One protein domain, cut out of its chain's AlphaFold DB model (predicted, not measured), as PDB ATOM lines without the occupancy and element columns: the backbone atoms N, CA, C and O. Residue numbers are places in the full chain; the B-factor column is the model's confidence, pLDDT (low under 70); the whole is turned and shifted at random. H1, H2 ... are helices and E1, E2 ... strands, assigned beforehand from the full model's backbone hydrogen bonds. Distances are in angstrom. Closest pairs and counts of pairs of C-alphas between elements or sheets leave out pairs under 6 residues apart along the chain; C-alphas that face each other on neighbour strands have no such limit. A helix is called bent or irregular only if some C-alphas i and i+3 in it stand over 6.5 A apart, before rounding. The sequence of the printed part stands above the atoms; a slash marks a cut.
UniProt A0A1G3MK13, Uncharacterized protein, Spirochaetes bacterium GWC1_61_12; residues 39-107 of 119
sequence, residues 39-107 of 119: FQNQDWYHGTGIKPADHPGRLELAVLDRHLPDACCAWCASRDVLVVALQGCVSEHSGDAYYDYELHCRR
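AT A GLANCE: This is residues 39 to 107 of the 119 residues of an uncharacterized protein of Spirochaetes bacterium GWC1_61_12 (UniProt A0A1G3MK13). A long, narrow, twisted sheet of three strands makes the length of this model, with E2 running between E1 and E3, and two short helices, H1 and H2, meet at a corner and graze the sheet. The printed part has 69 residues, with three named strands and two named helices in the order E1 H1 H2 E2 E3; the sheet order is E1 E2 E3, antiparallel, and the class is mixed, helices and strands. The whole is compact, with a radius of gyration of the C-alphas of 12.5 A, yet elongated, spanning 41 by 21 by 19 A.

IN THESE COORDINATES: Start at Phe 39 and find C-alpha 42 at (-19.142, 53.132, -13.481), where E1 begins; it runs to residue 50 and bends by 92 degrees at residue 47. Next come H1, residues 56 to 59, and H2, residues 62 to 70, 13.6 A long. H2 is only just irregular: C-alphas 66 and 69 are 6.7 A apart. E2, residues 81 to 90, covers 25.9 A and bends by 63 degrees at residue 84. E3, residues 97 to 105, covers 26.3 A and ends with C-alpha 105 at (-29.245, 37.890, -31.317).

HOW THE PARTS SIT: Look first at the sheet, where E1 and E2 are antiparallel at 175 degrees, with N 45 and O 86 within hydrogen-bond range at 2.7 A. E2 and E3 form a hairpin at 171 degrees, with N 87 and O 100 at 2.8 A. H1 only grazes the sheet with residues 56 to 58, and H2 only grazes it with residues 63 to 68. H2 and E3 are near each other. H1 and H2 touch only at the corner, their closest C-alphas being those of Arg 58 and Asp 65, 4.6 A apart. In H2, 3 of 5 O i to N i+4 pairs are within hydrogen-bond range; H1 is too short for such a pair.

THE WHOLE: The C-alphas farthest apart, those of His 93 and Arg 107, are 41.6 A apart. The printed part has no cut and no long link. Mean pLDDT of the printed part is 86.3, and residue 39 is under 70.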
ATOM      1  N   PHE A  39     -22.208  52.812  -9.919       67.44
ATOM      2  CA  PHE A  39     -21.359  52.281  -8.858       67.44
ATOM      3  C   PHE A  39     -19.919  52.744  -9.076       67.44
ATOM      4  O   PHE A  39     -19.299  52.367 -10.062       67.44
ATOM      5  N   GLN A  40     -19.377  53.550  -8.156       70.88
ATOM      6  CA  GLN A  40     -17.971  53.987  -8.177       70.88
ATOM      7  C   GLN A  40     -17.517  54.574  -9.533       70.88
ATOM      8  O   GLN A  40     -16.493  54.165 -10.073       70.88
ATOM      9  N   ASN A  41     -18.282  55.522 -10.088       70.94
ATOM     10  CA  ASN A  41     -18.026  56.147 -11.400       70.94
ATOM     11  C   ASN A  41     -18.117  55.181 -12.593       70.94
ATOM     12  O   ASN A  41     -17.574  55.451 -13.664       70.94
ATOM     13  N   GLN A  42     -18.804  54.055 -12.411       74.75
ATOM     14  CA  GLN A  42     -19.142  53.132 -13.481       74.75
ATOM     15  C   GLN A  42     -20.651  53.149 -13.683       74.75
ATOM     16  O   GLN A  42     -21.411  52.962 -12.726       74.75
ATOM     17  N   ASP A  43     -21.079  53.344 -14.923       78.62
ATOM     18  CA  ASP A  43     -22.478  53.209 -15.295       78.62
ATOM     19  C   ASP A  43     -22.742  51.782 -15.750       78.62
ATOM     20  O   ASP A  43     -22.097  51.269 -16.662       78.62
ATOM     21  N   TRP A  44     -23.710  51.155 -15.094       80.12
ATOM     22  CA  TRP A  44     -24.153  49.795 -15.337       80.12
ATOM     23  C   TRP A  44     -25.590  49.818 -15.824       80.12
ATOM     24  O   TRP A  44     -26.475  50.409 -15.211       80.12
ATOM     25  N   TYR A  45     -25.824  49.133 -16.923       81.94
ATOM     26  CA  TYR A  45     -27.107  48.991 -17.573       81.94
ATOM     27  C   TYR A  45     -27.389  47.500 -17.701       81.94
ATOM     28  O   TYR A  45     -26.597  46.762 -18.283       81.94
ATOM     29  N   HIS A  46     -28.512  47.045 -17.150       79.44
ATOM     30  CA  HIS A  46     -28.957  45.659 -17.280       79.44
ATOM     31  C   HIS A  46     -30.466  45.604 -17.529       79.44
ATOM     32  O   HIS A  46     -31.228  46.434 -17.027       79.44
ATOM     33  N   GLY A  47     -30.920  44.633 -18.321       76.81
ATOM     34  CA  GLY A  47     -32.345  44.473 -18.596       76.81
ATOM     35  C   GLY A  47     -32.656  43.418 -19.648       76.81
ATOM     36  O   GLY A  47     -31.788  42.669 -20.091       76.81
ATOM     37  N   THR A  48     -33.922  43.384 -20.060       76.69
ATOM     38  CA  THR A  48     -34.446  42.379 -20.996       76.69
ATOM     39  C   THR A  48     -33.986  42.567 -22.434       76.69
ATOM     40  O   THR A  48     -34.088  41.655 -23.253       76.69
ATOM     41  N   GLY A  49     -33.387  43.717 -22.714       83.88
ATOM     42  CA  GLY A  49     -32.833  44.055 -24.006       83.88
ATOM     43  C   GLY A  49     -33.425  45.354 -24.517       83.88
ATOM     44  O   GLY A  49     -34.627  45.556 -24.413       83.88
ATOM     45  N   ILE A  50     -32.588  46.207 -25.091       87.50
ATOM     46  CA  ILE A  50     -33.009  47.371 -25.878       87.50
ATOM     47  C   ILE A  50     -32.238  47.364 -27.193       87.50
ATOM     48  O   ILE A  50     -31.110  46.865 -27.266       87.50
ATOM     49  N   LYS A  51     -32.832  47.883 -28.266       90.69
ATOM     50  CA  LYS A  51     -32.119  47.995 -29.541       90.69
ATOM     51  C   LYS A  51     -30.877  48.880 -29.378       90.69
ATOM     52  O   LYS A  51     -30.956  49.900 -28.695       90.69
ATOM     53  N   PRO A  52     -29.755  48.557 -30.045       91.19
ATOM     54  CA  PRO A  52     -28.521  49.324 -29.889       91.19
ATOM     55  C   PRO A  52     -28.660  50.831 -30.174       91.19
ATOM     56  O   PRO A  52     -28.088  51.644 -29.455       91.19
ATOM     57  N   ALA A  53     -29.465  51.215 -31.171       90.31
ATOM     58  CA  ALA A  53     -29.717  52.621 -31.510       90.31
ATOM     59  C   ALA A  53     -30.538  53.382 -30.445       90.31
ATOM     60  O   ALA A  53     -30.416  54.602 -30.317       90.31
ATOM     61  N   ASP A  54     -31.344  52.658 -29.668       88.81
ATOM     62  CA  ASP A  54     -32.246  53.216 -28.657       88.81
ATOM     63  C   ASP A  54     -31.629  53.163 -27.244       88.81
ATOM     64  O   ASP A  54     -32.203  53.700 -26.297       88.81
ATOM     65  N   HIS A  55     -30.459  52.530 -27.076       87.06
ATOM     66  CA  HIS A  55     -29.839  52.342 -25.766       87.06
ATOM     67  C   HIS A  55     -29.390  53.692 -25.164       87.06
ATOM     68  O   HIS A  55     -28.564  54.381 -25.772       87.06
ATOM     69  N   PRO A  56     -29.842  54.066 -23.948       83.81
ATOM     70  CA  PRO A  56     -29.515  55.359 -23.332       83.81
ATOM     71  C   PRO A  56     -28.009  55.548 -23.113       83.81
ATOM     72  O   PRO A  56     -27.475  56.624 -23.364       83.81
ATOM     73  N   GLY A  57     -27.309  54.466 -22.756       81.31
ATOM     74  CA  GLY A  57     -25.854  54.443 -22.604       81.31
ATOM     75  C   GLY A  57     -25.048  54.833 -23.855       81.31
ATOM     76  O   GLY A  57     -23.862  55.112 -23.723       81.31
ATOM     77  N   ARG A  58     -25.645  54.899 -25.063       85.00
ATOM     78  CA  ARG A  58     -24.897  55.324 -26.264       85.00
ATOM     79  C   ARG A  58     -24.380  56.757 -26.155       85.00
ATOM     80  O   ARG A  58     -23.374  57.078 -26.769       85.00
ATOM     81  N   LEU A  59     -25.079  57.602 -25.396       82.12
ATOM     82  CA  LEU A  59     -24.773  59.025 -25.272       82.12
ATOM     83  C   LEU A  59     -23.701  59.320 -24.213       82.12
ATOM     84  O   LEU A  59     -23.263  60.461 -24.120       82.12
ATOM     85  N   GLU A  60     -23.270  58.312 -23.447       78.94
ATOM     86  CA  GLU A  60     -22.265  58.485 -22.388       78.94
ATOM     87  C   GLU A  60     -20.858  58.683 -22.980       78.94
ATOM     88  O   GLU A  60     -20.062  59.437 -22.432       78.94
ATOM     89  N   LEU A  61     -20.566  58.076 -24.143       76.00
ATOM     90  CA  LEU A  61     -19.354  58.336 -24.924       76.00
ATOM     91  C   LEU A  61     -19.609  58.426 -26.424       76.00
ATOM     92  O   LEU A  61     -20.297  57.591 -27.011       76.00
ATOM     93  N   ALA A  62     -18.877  59.328 -27.082       81.25
ATOM     94  CA  ALA A  62     -18.894  59.487 -28.537       81.25
ATOM     95  C   ALA A  62     -18.565  58.188 -29.303       81.25
ATOM     96  O   ALA A  62     -19.076  57.963 -30.402       81.25
ATOM     97  N   VAL A  63     -17.718  57.319 -28.738       82.56
ATOM     98  CA  VAL A  63     -17.359  56.037 -29.363       82.56
ATOM     99  C   VAL A  63     -18.522  55.041 -29.346       82.56
ATOM    100  O   VAL A  63     -18.735  54.329 -30.328       82.56
ATOM    101  N   LEU A  64     -19.326  55.034 -28.277       84.31
ATOM    102  CA  LEU A  64     -20.531  54.213 -28.201       84.31
ATOM    103  C   LEU A  64     -21.606  54.730 -29.150       84.31
ATOM    104  O   LEU A  64     -22.189  53.924 -29.869       84.31
ATOM    105  N   ASP A  65     -21.818  56.044 -29.222       88.00
ATOM    106  CA  ASP A  65     -22.778  56.635 -30.163       88.00
ATOM    107  C   ASP A  65     -22.458  56.255 -31.619       88.00
ATOM    108  O   ASP A  65     -23.357  55.986 -32.413       88.00
ATOM    109  N   ARG A  66     -21.167  56.140 -31.955       86.81
ATOM    110  CA  ARG A  66     -20.715  55.716 -33.285       86.81
ATOM    111  C   ARG A  66     -20.855  54.213 -33.530       86.81
ATOM    112  O   ARG A  66     -21.251  53.821 -34.622       86.81
ATOM    113  N   HIS A  67     -20.467  53.368 -32.575       87.19
ATOM    114  CA  HIS A  67     -20.315  51.928 -32.822       87.19
ATOM    115  C   HIS A  67     -21.499  51.080 -32.375       87.19
ATOM    116  O   HIS A  67     -21.779  50.054 -32.998       87.19
ATOM    117  N   LEU A  68     -22.191  51.477 -31.308       89.75
ATOM    118  CA  LEU A  68     -23.308  50.711 -30.772       89.75
ATOM    119  C   LEU A  68     -24.436  50.550 -31.810       89.75
ATOM    120  O   LEU A  68     -24.888  49.420 -31.982       89.75
ATOM    121  N   PRO A  69     -24.837  51.573 -32.598       92.31
ATOM    122  CA  PRO A  69     -25.874  51.412 -33.627       92.31
ATOM    123  C   PRO A  69     -25.543  50.400 -34.738       92.31
ATOM    124  O   PRO A  69     -26.454  49.836 -35.344       92.31
ATOM    125  N   ASP A  70     -24.256  50.147 -34.999       92.12
ATOM    126  CA  ASP A  70     -23.783  49.186 -36.004       92.12
ATOM    127  C   ASP A  70     -23.499  47.788 -35.432       92.12
ATOM    128  O   ASP A  70     -23.065  46.885 -36.160       92.12
ATOM    129  N   ALA A  71     -23.763  47.584 -34.141       92.62
ATOM    130  CA  ALA A  71     -23.545  46.320 -33.465       92.62
ATOM    131  C   ALA A  71     -24.292  45.167 -34.157       92.62
ATOM    132  O   ALA A  71     -25.476  45.249 -34.498       92.62
ATOM    133  N   CYS A  72     -23.595  44.048 -34.357       94.62
ATOM    134  CA  CYS A  72     -24.184  42.850 -34.943       94.62
ATOM    135  C   CYS A  72     -23.633  41.572 -34.309       94.62
ATOM    136  O   CYS A  72     -22.568  41.565 -33.684       94.62
ATOM    137  N   CYS A  73     -24.391  40.489 -34.463       93.25
ATOM    138  CA  CYS A  73     -24.073  39.185 -33.899       93.25
ATOM    139  C   CYS A  73     -22.786  38.604 -34.503       93.25
ATOM    140  O   CYS A  73     -22.707  38.412 -35.715       93.25
ATOM    141  N   ALA A  74     -21.831  38.204 -33.662       92.69
ATOM    142  CA  ALA A  74     -20.577  37.575 -34.092       92.69
ATOM    143  C   ALA A  74     -20.757  36.185 -34.742       92.69
ATOM    144  O   ALA A  74     -19.835  35.673 -35.370       92.69
ATOM    145  N   TRP A  75     -21.931  35.558 -34.597       91.31
ATOM    146  CA  TRP A  75     -22.205  34.214 -35.122       91.31
ATOM    147  C   TRP A  75     -22.862  34.214 -36.501       91.31
ATOM    148  O   TRP A  75     -22.594  33.331 -37.308       91.31
ATOM    149  N   CYS A  76     -23.764  35.165 -36.761       93.19
ATOM    150  CA  CYS A  76     -24.556  35.192 -37.996       93.19
ATOM    151  C   CYS A  76     -24.586  36.559 -38.692       93.19
ATOM    152  O   CYS A  76     -25.361  36.739 -39.630       93.19
ATOM    153  N   ALA A  77     -23.803  37.529 -38.203       93.94
ATOM    154  CA  ALA A  77     -23.738  38.915 -38.678       93.94
ATOM    155  C   ALA A  77     -25.080  39.679 -38.677       93.94
ATOM    156  O   ALA A  77     -25.161  40.799 -39.177       93.94
ATOM    157  N   SER A  78     -26.145  39.106 -38.100       95.06
ATOM    158  CA  SER A  78     -27.447  39.762 -38.001       95.06
ATOM    159  C   SER A  78     -27.352  41.017 -37.137       95.06
ATOM    160  O   SER A  78     -26.816  40.963 -36.029       95.06
ATOM    161  N   ARG A  79     -27.924  42.121 -37.627       95.56
ATOM    162  CA  ARG A  79     -28.168  43.357 -36.862       95.56
ATOM    163  C   ARG A  79     -29.440  43.287 -36.013       95.56
ATOM    164  O   ARG A  79     -29.734  44.203 -35.260       95.56
ATOM    165  N   ASP A  80     -30.197  42.195 -36.129       94.38
ATOM    166  CA  ASP A  80     -31.358  41.934 -35.282       94.38
ATOM    167  C   ASP A  80     -30.907  41.444 -33.895       94.38
ATOM    168  O   ASP A  80     -30.910  40.243 -33.593       94.38
ATOM    169  N   VAL A  81     -30.412  42.388 -33.093       92.25
ATOM    170  CA  VAL A  81     -29.816  42.170 -31.772       92.25
ATOM    171  C   VAL A  81     -30.413  43.118 -30.732       92.25
ATOM    172  O   VAL A  81     -30.886  44.203 -31.064       92.25
ATOM    173  N   LEU A  82     -30.361  42.709 -29.469       91.06
ATOM    174  CA  LEU A  82     -30.711  43.527 -28.309       91.06
ATOM    175  C   LEU A  82     -29.497  43.647 -27.392       91.06
ATOM    176  O   LEU A  82     -28.845  42.640 -27.131       91.06
ATOM    177  N   VAL A  83     -29.217  44.843 -26.886       90.06
ATOM    178  CA  VAL A  83     -28.225  45.076 -25.831       90.06
ATOM    179  C   VAL A  83     -28.852  44.693 -24.494       90.06
ATOM    180  O   VAL A  83     -29.836  45.309 -24.090       90.06
ATOM    181  N   VAL A  84     -28.316  43.667 -23.834       88.06
ATOM    182  CA  VAL A  84     -28.863  43.099 -22.581       88.06
ATOM    183  C   VAL A  84     -28.068  43.508 -21.340       88.06
ATOM    184  O   VAL A  84     -28.608  43.523 -20.234       88.06
ATOM    185  N   ALA A  85     -26.809  43.889 -21.539       87.31
ATOM    186  CA  ALA A  85     -25.968  44.508 -20.531       87.31
ATOM    187  C   ALA A  85     -25.039  45.531 -21.191       87.31
ATOM    188  O   ALA A  85     -24.581  45.313 -22.315       87.31
ATOM    189  N   LEU A  86     -24.754  46.625 -20.494       88.25
ATOM    190  CA  LEU A  86     -23.716  47.587 -20.847       88.25
ATOM    191  C   LEU A  86     -23.089  48.111 -19.558       88.25
ATOM    192  O   LEU A  86     -23.799  48.499 -18.638       88.25
ATOM    193  N   GLN A  87     -21.770  48.122 -19.491       87.44
ATOM    194  CA  GLN A  87     -21.011  48.720 -18.402       87.44
ATOM    195  C   GLN A  87     -19.930  49.619 -18.980       87.44
ATOM    196  O   GLN A  87     -19.399  49.341 -20.056       87.44
ATOM    197  N   GLY A  88     -19.573  50.678 -18.270       86.06
ATOM    198  CA  GLY A  88     -18.388  51.436 -18.626       86.06
ATOM    199  C   GLY A  88     -18.039  52.525 -17.639       86.06
ATOM    200  O   GLY A  88     -18.817  52.854 -16.743       86.06
ATOM    201  N   CYS A  89     -16.837  53.058 -17.803       85.06
ATOM    202  CA  CYS A  89     -16.314  54.135 -16.987       85.06
ATOM    203  C   CYS A  89     -15.321  54.992 -17.768       85.06
ATOM    204  O   CYS A  89     -14.694  54.547 -18.734       85.06
ATOM    205  N   VAL A  90     -15.170  56.225 -17.293       83.94
ATOM    206  CA  VAL A  90     -14.075  57.116 -17.664       83.94
ATOM    207  C   VAL A  90     -13.320  57.440 -16.383       83.94
ATOM    208  O   VAL A  90     -13.894  57.962 -15.425       83.94
ATOM    209  N   SER A  91     -12.041  57.089 -16.338       82.69
ATOM    210  CA  SER A  91     -11.174  57.398 -15.208       82.69
ATOM    211  C   SER A  91     -10.874  58.892 -15.183       82.69
ATOM    212  O   SER A  91     -10.182  59.411 -16.053       82.69
ATOM    213  N   GLU A  92     -11.329  59.588 -14.144       79.94
ATOM    214  CA  GLU A  92     -11.025  61.015 -13.957       79.94
ATOM    215  C   GLU A  92      -9.525  61.289 -13.742       79.94
ATOM    216  O   GLU A  92      -9.067  62.411 -13.938       79.94
ATOM    217  N   HIS A  93      -8.755  60.276 -13.327       83.50
ATOM    218  CA  HIS A  93      -7.341  60.432 -12.976       83.50
ATOM    219  C   HIS A  93      -6.409  60.167 -14.157       83.50
ATOM    220  O   HIS A  93      -5.446  60.904 -14.353       83.50
ATOM    221  N   SER A  94      -6.666  59.094 -14.908       83.38
ATOM    222  CA  SER A  94      -5.827  58.685 -16.040       83.38
ATOM    223  C   SER A  94      -6.376  59.137 -17.389       83.38
ATOM    224  O   SER A  94      -5.600  59.255 -18.328       83.38
ATOM    225  N   GLY A  95      -7.676  59.430 -17.485       82.62
ATOM    226  CA  GLY A  95      -8.356  59.650 -18.762       82.62
ATOM    227  C   GLY A  95      -8.779  58.354 -19.461       82.62
ATOM    228  O   GLY A  95      -9.469  58.434 -20.474       82.62
ATOM    229  N   ASP A  96      -8.429  57.186 -18.907       85.44
ATOM    230  CA  ASP A  96      -8.749  55.890 -19.508       85.44
ATOM    231  C   ASP A  96     -10.264  55.713 -19.647       85.44
ATOM    232  O   ASP A  96     -11.026  55.925 -18.695       85.44
ATOM    233  N   ALA A  97     -10.695  55.269 -20.820       87.19
ATOM    234  CA  ALA A  97     -12.086  55.002 -21.137       87.19
ATOM    235  C   ALA A  97     -12.284  53.515 -21.431       87.19
ATOM    236  O   ALA A  97     -11.622  52.938 -22.294       87.19
ATOM    237  N   TYR A  98     -13.241  52.897 -20.745       88.56
ATOM    238  CA  TYR A  98     -13.539  51.475 -20.870       88.56
ATOM    239  C   TYR A  98     -15.045  51.245 -20.969       88.56
ATOM    240  O   TYR A  98     -15.806  51.788 -20.171       88.56
ATOM    241  N   TYR A  99     -15.467  50.410 -21.924       89.12
ATOM    242  CA  TYR A  99     -16.863  49.995 -22.064       89.12
ATOM    243  C   TYR A  99     -16.965  48.534 -22.482       89.12
ATOM    244  O   TYR A  99     -16.314  48.116 -23.433       89.12
ATOM    245  N   ASP A 100     -17.864  47.787 -21.852       89.62
ATOM    246  CA  ASP A 100     -18.311  46.485 -22.332       89.62
ATOM    247  C   ASP A 100     -19.815  46.504 -22.569       89.62
ATOM    248  O   ASP A 100     -20.575  47.112 -21.817       89.62
ATOM    249  N   TYR A 101     -20.271  45.778 -23.580       89.69
ATOM    250  CA  TYR A 101     -21.688  45.484 -23.729       89.69
ATOM    251  C   TYR A 101     -21.918  44.095 -24.303       89.69
ATOM    252  O   TYR A 101     -21.085  43.515 -25.006       89.69
ATOM    253  N   GLU A 102     -23.095  43.568 -24.006       90.31
ATOM    254  CA  GLU A 102     -23.516  42.238 -24.395       90.31
ATOM    255  C   GLU A 102     -24.767  42.310 -25.262       90.31
ATOM    256  O   GLU A 102     -25.737  43.006 -24.953       90.31
ATOM    257  N   LEU A 103     -24.747  41.555 -26.355       90.12
ATOM    258  CA  LEU A 103     -25.827  41.468 -27.322       90.12
ATOM    259  C   LEU A 103     -26.469  40.086 -27.281       90.12
ATOM    260  O   LEU A 103     -25.773  39.071 -27.311       90.12
ATOM    261  N   HIS A 104     -27.794  40.049 -27.350       90.31
ATOM    262  CA  HIS A 104     -28.577  38.863 -27.670       90.31
ATOM    263  C   HIS A 104     -29.083  38.941 -29.113       90.31
ATOM    264  O   HIS A 104     -29.787  39.883 -29.480       90.31
ATOM    265  N   CYS A 105     -28.753  37.952 -29.945       91.50
ATOM    266  CA  CYS A 105     -29.245  37.890 -31.317       91.50
ATOM    267  C   CYS A 105     -30.621  37.234 -31.392       91.50
ATOM    268  O   CYS A 105     -30.755  36.034 -31.164       91.50
ATOM    269  N   ARG A 106     -31.632  37.983 -31.840       90.69
ATOM    270  CA  ARG A 106     -33.001  37.463 -31.984       90.69
ATOM    271  C   ARG A 106     -33.155  36.466 -33.138       90.69
ATOM    272  O   ARG A 106     -34.130  35.727 -33.176       90.69
ATOM    273  N   ARG A 107     -32.182  36.416 -34.061       93.94
ATOM    274  CA  ARG A 107     -32.187  35.498 -35.212       93.94
ATOM    275  C   ARG A 107     -31.633  34.112 -34.885       93.94
ATOM    276  O   ARG A 107     -32.232  33.121 -35.282       93.94
TER     277      ARG A 107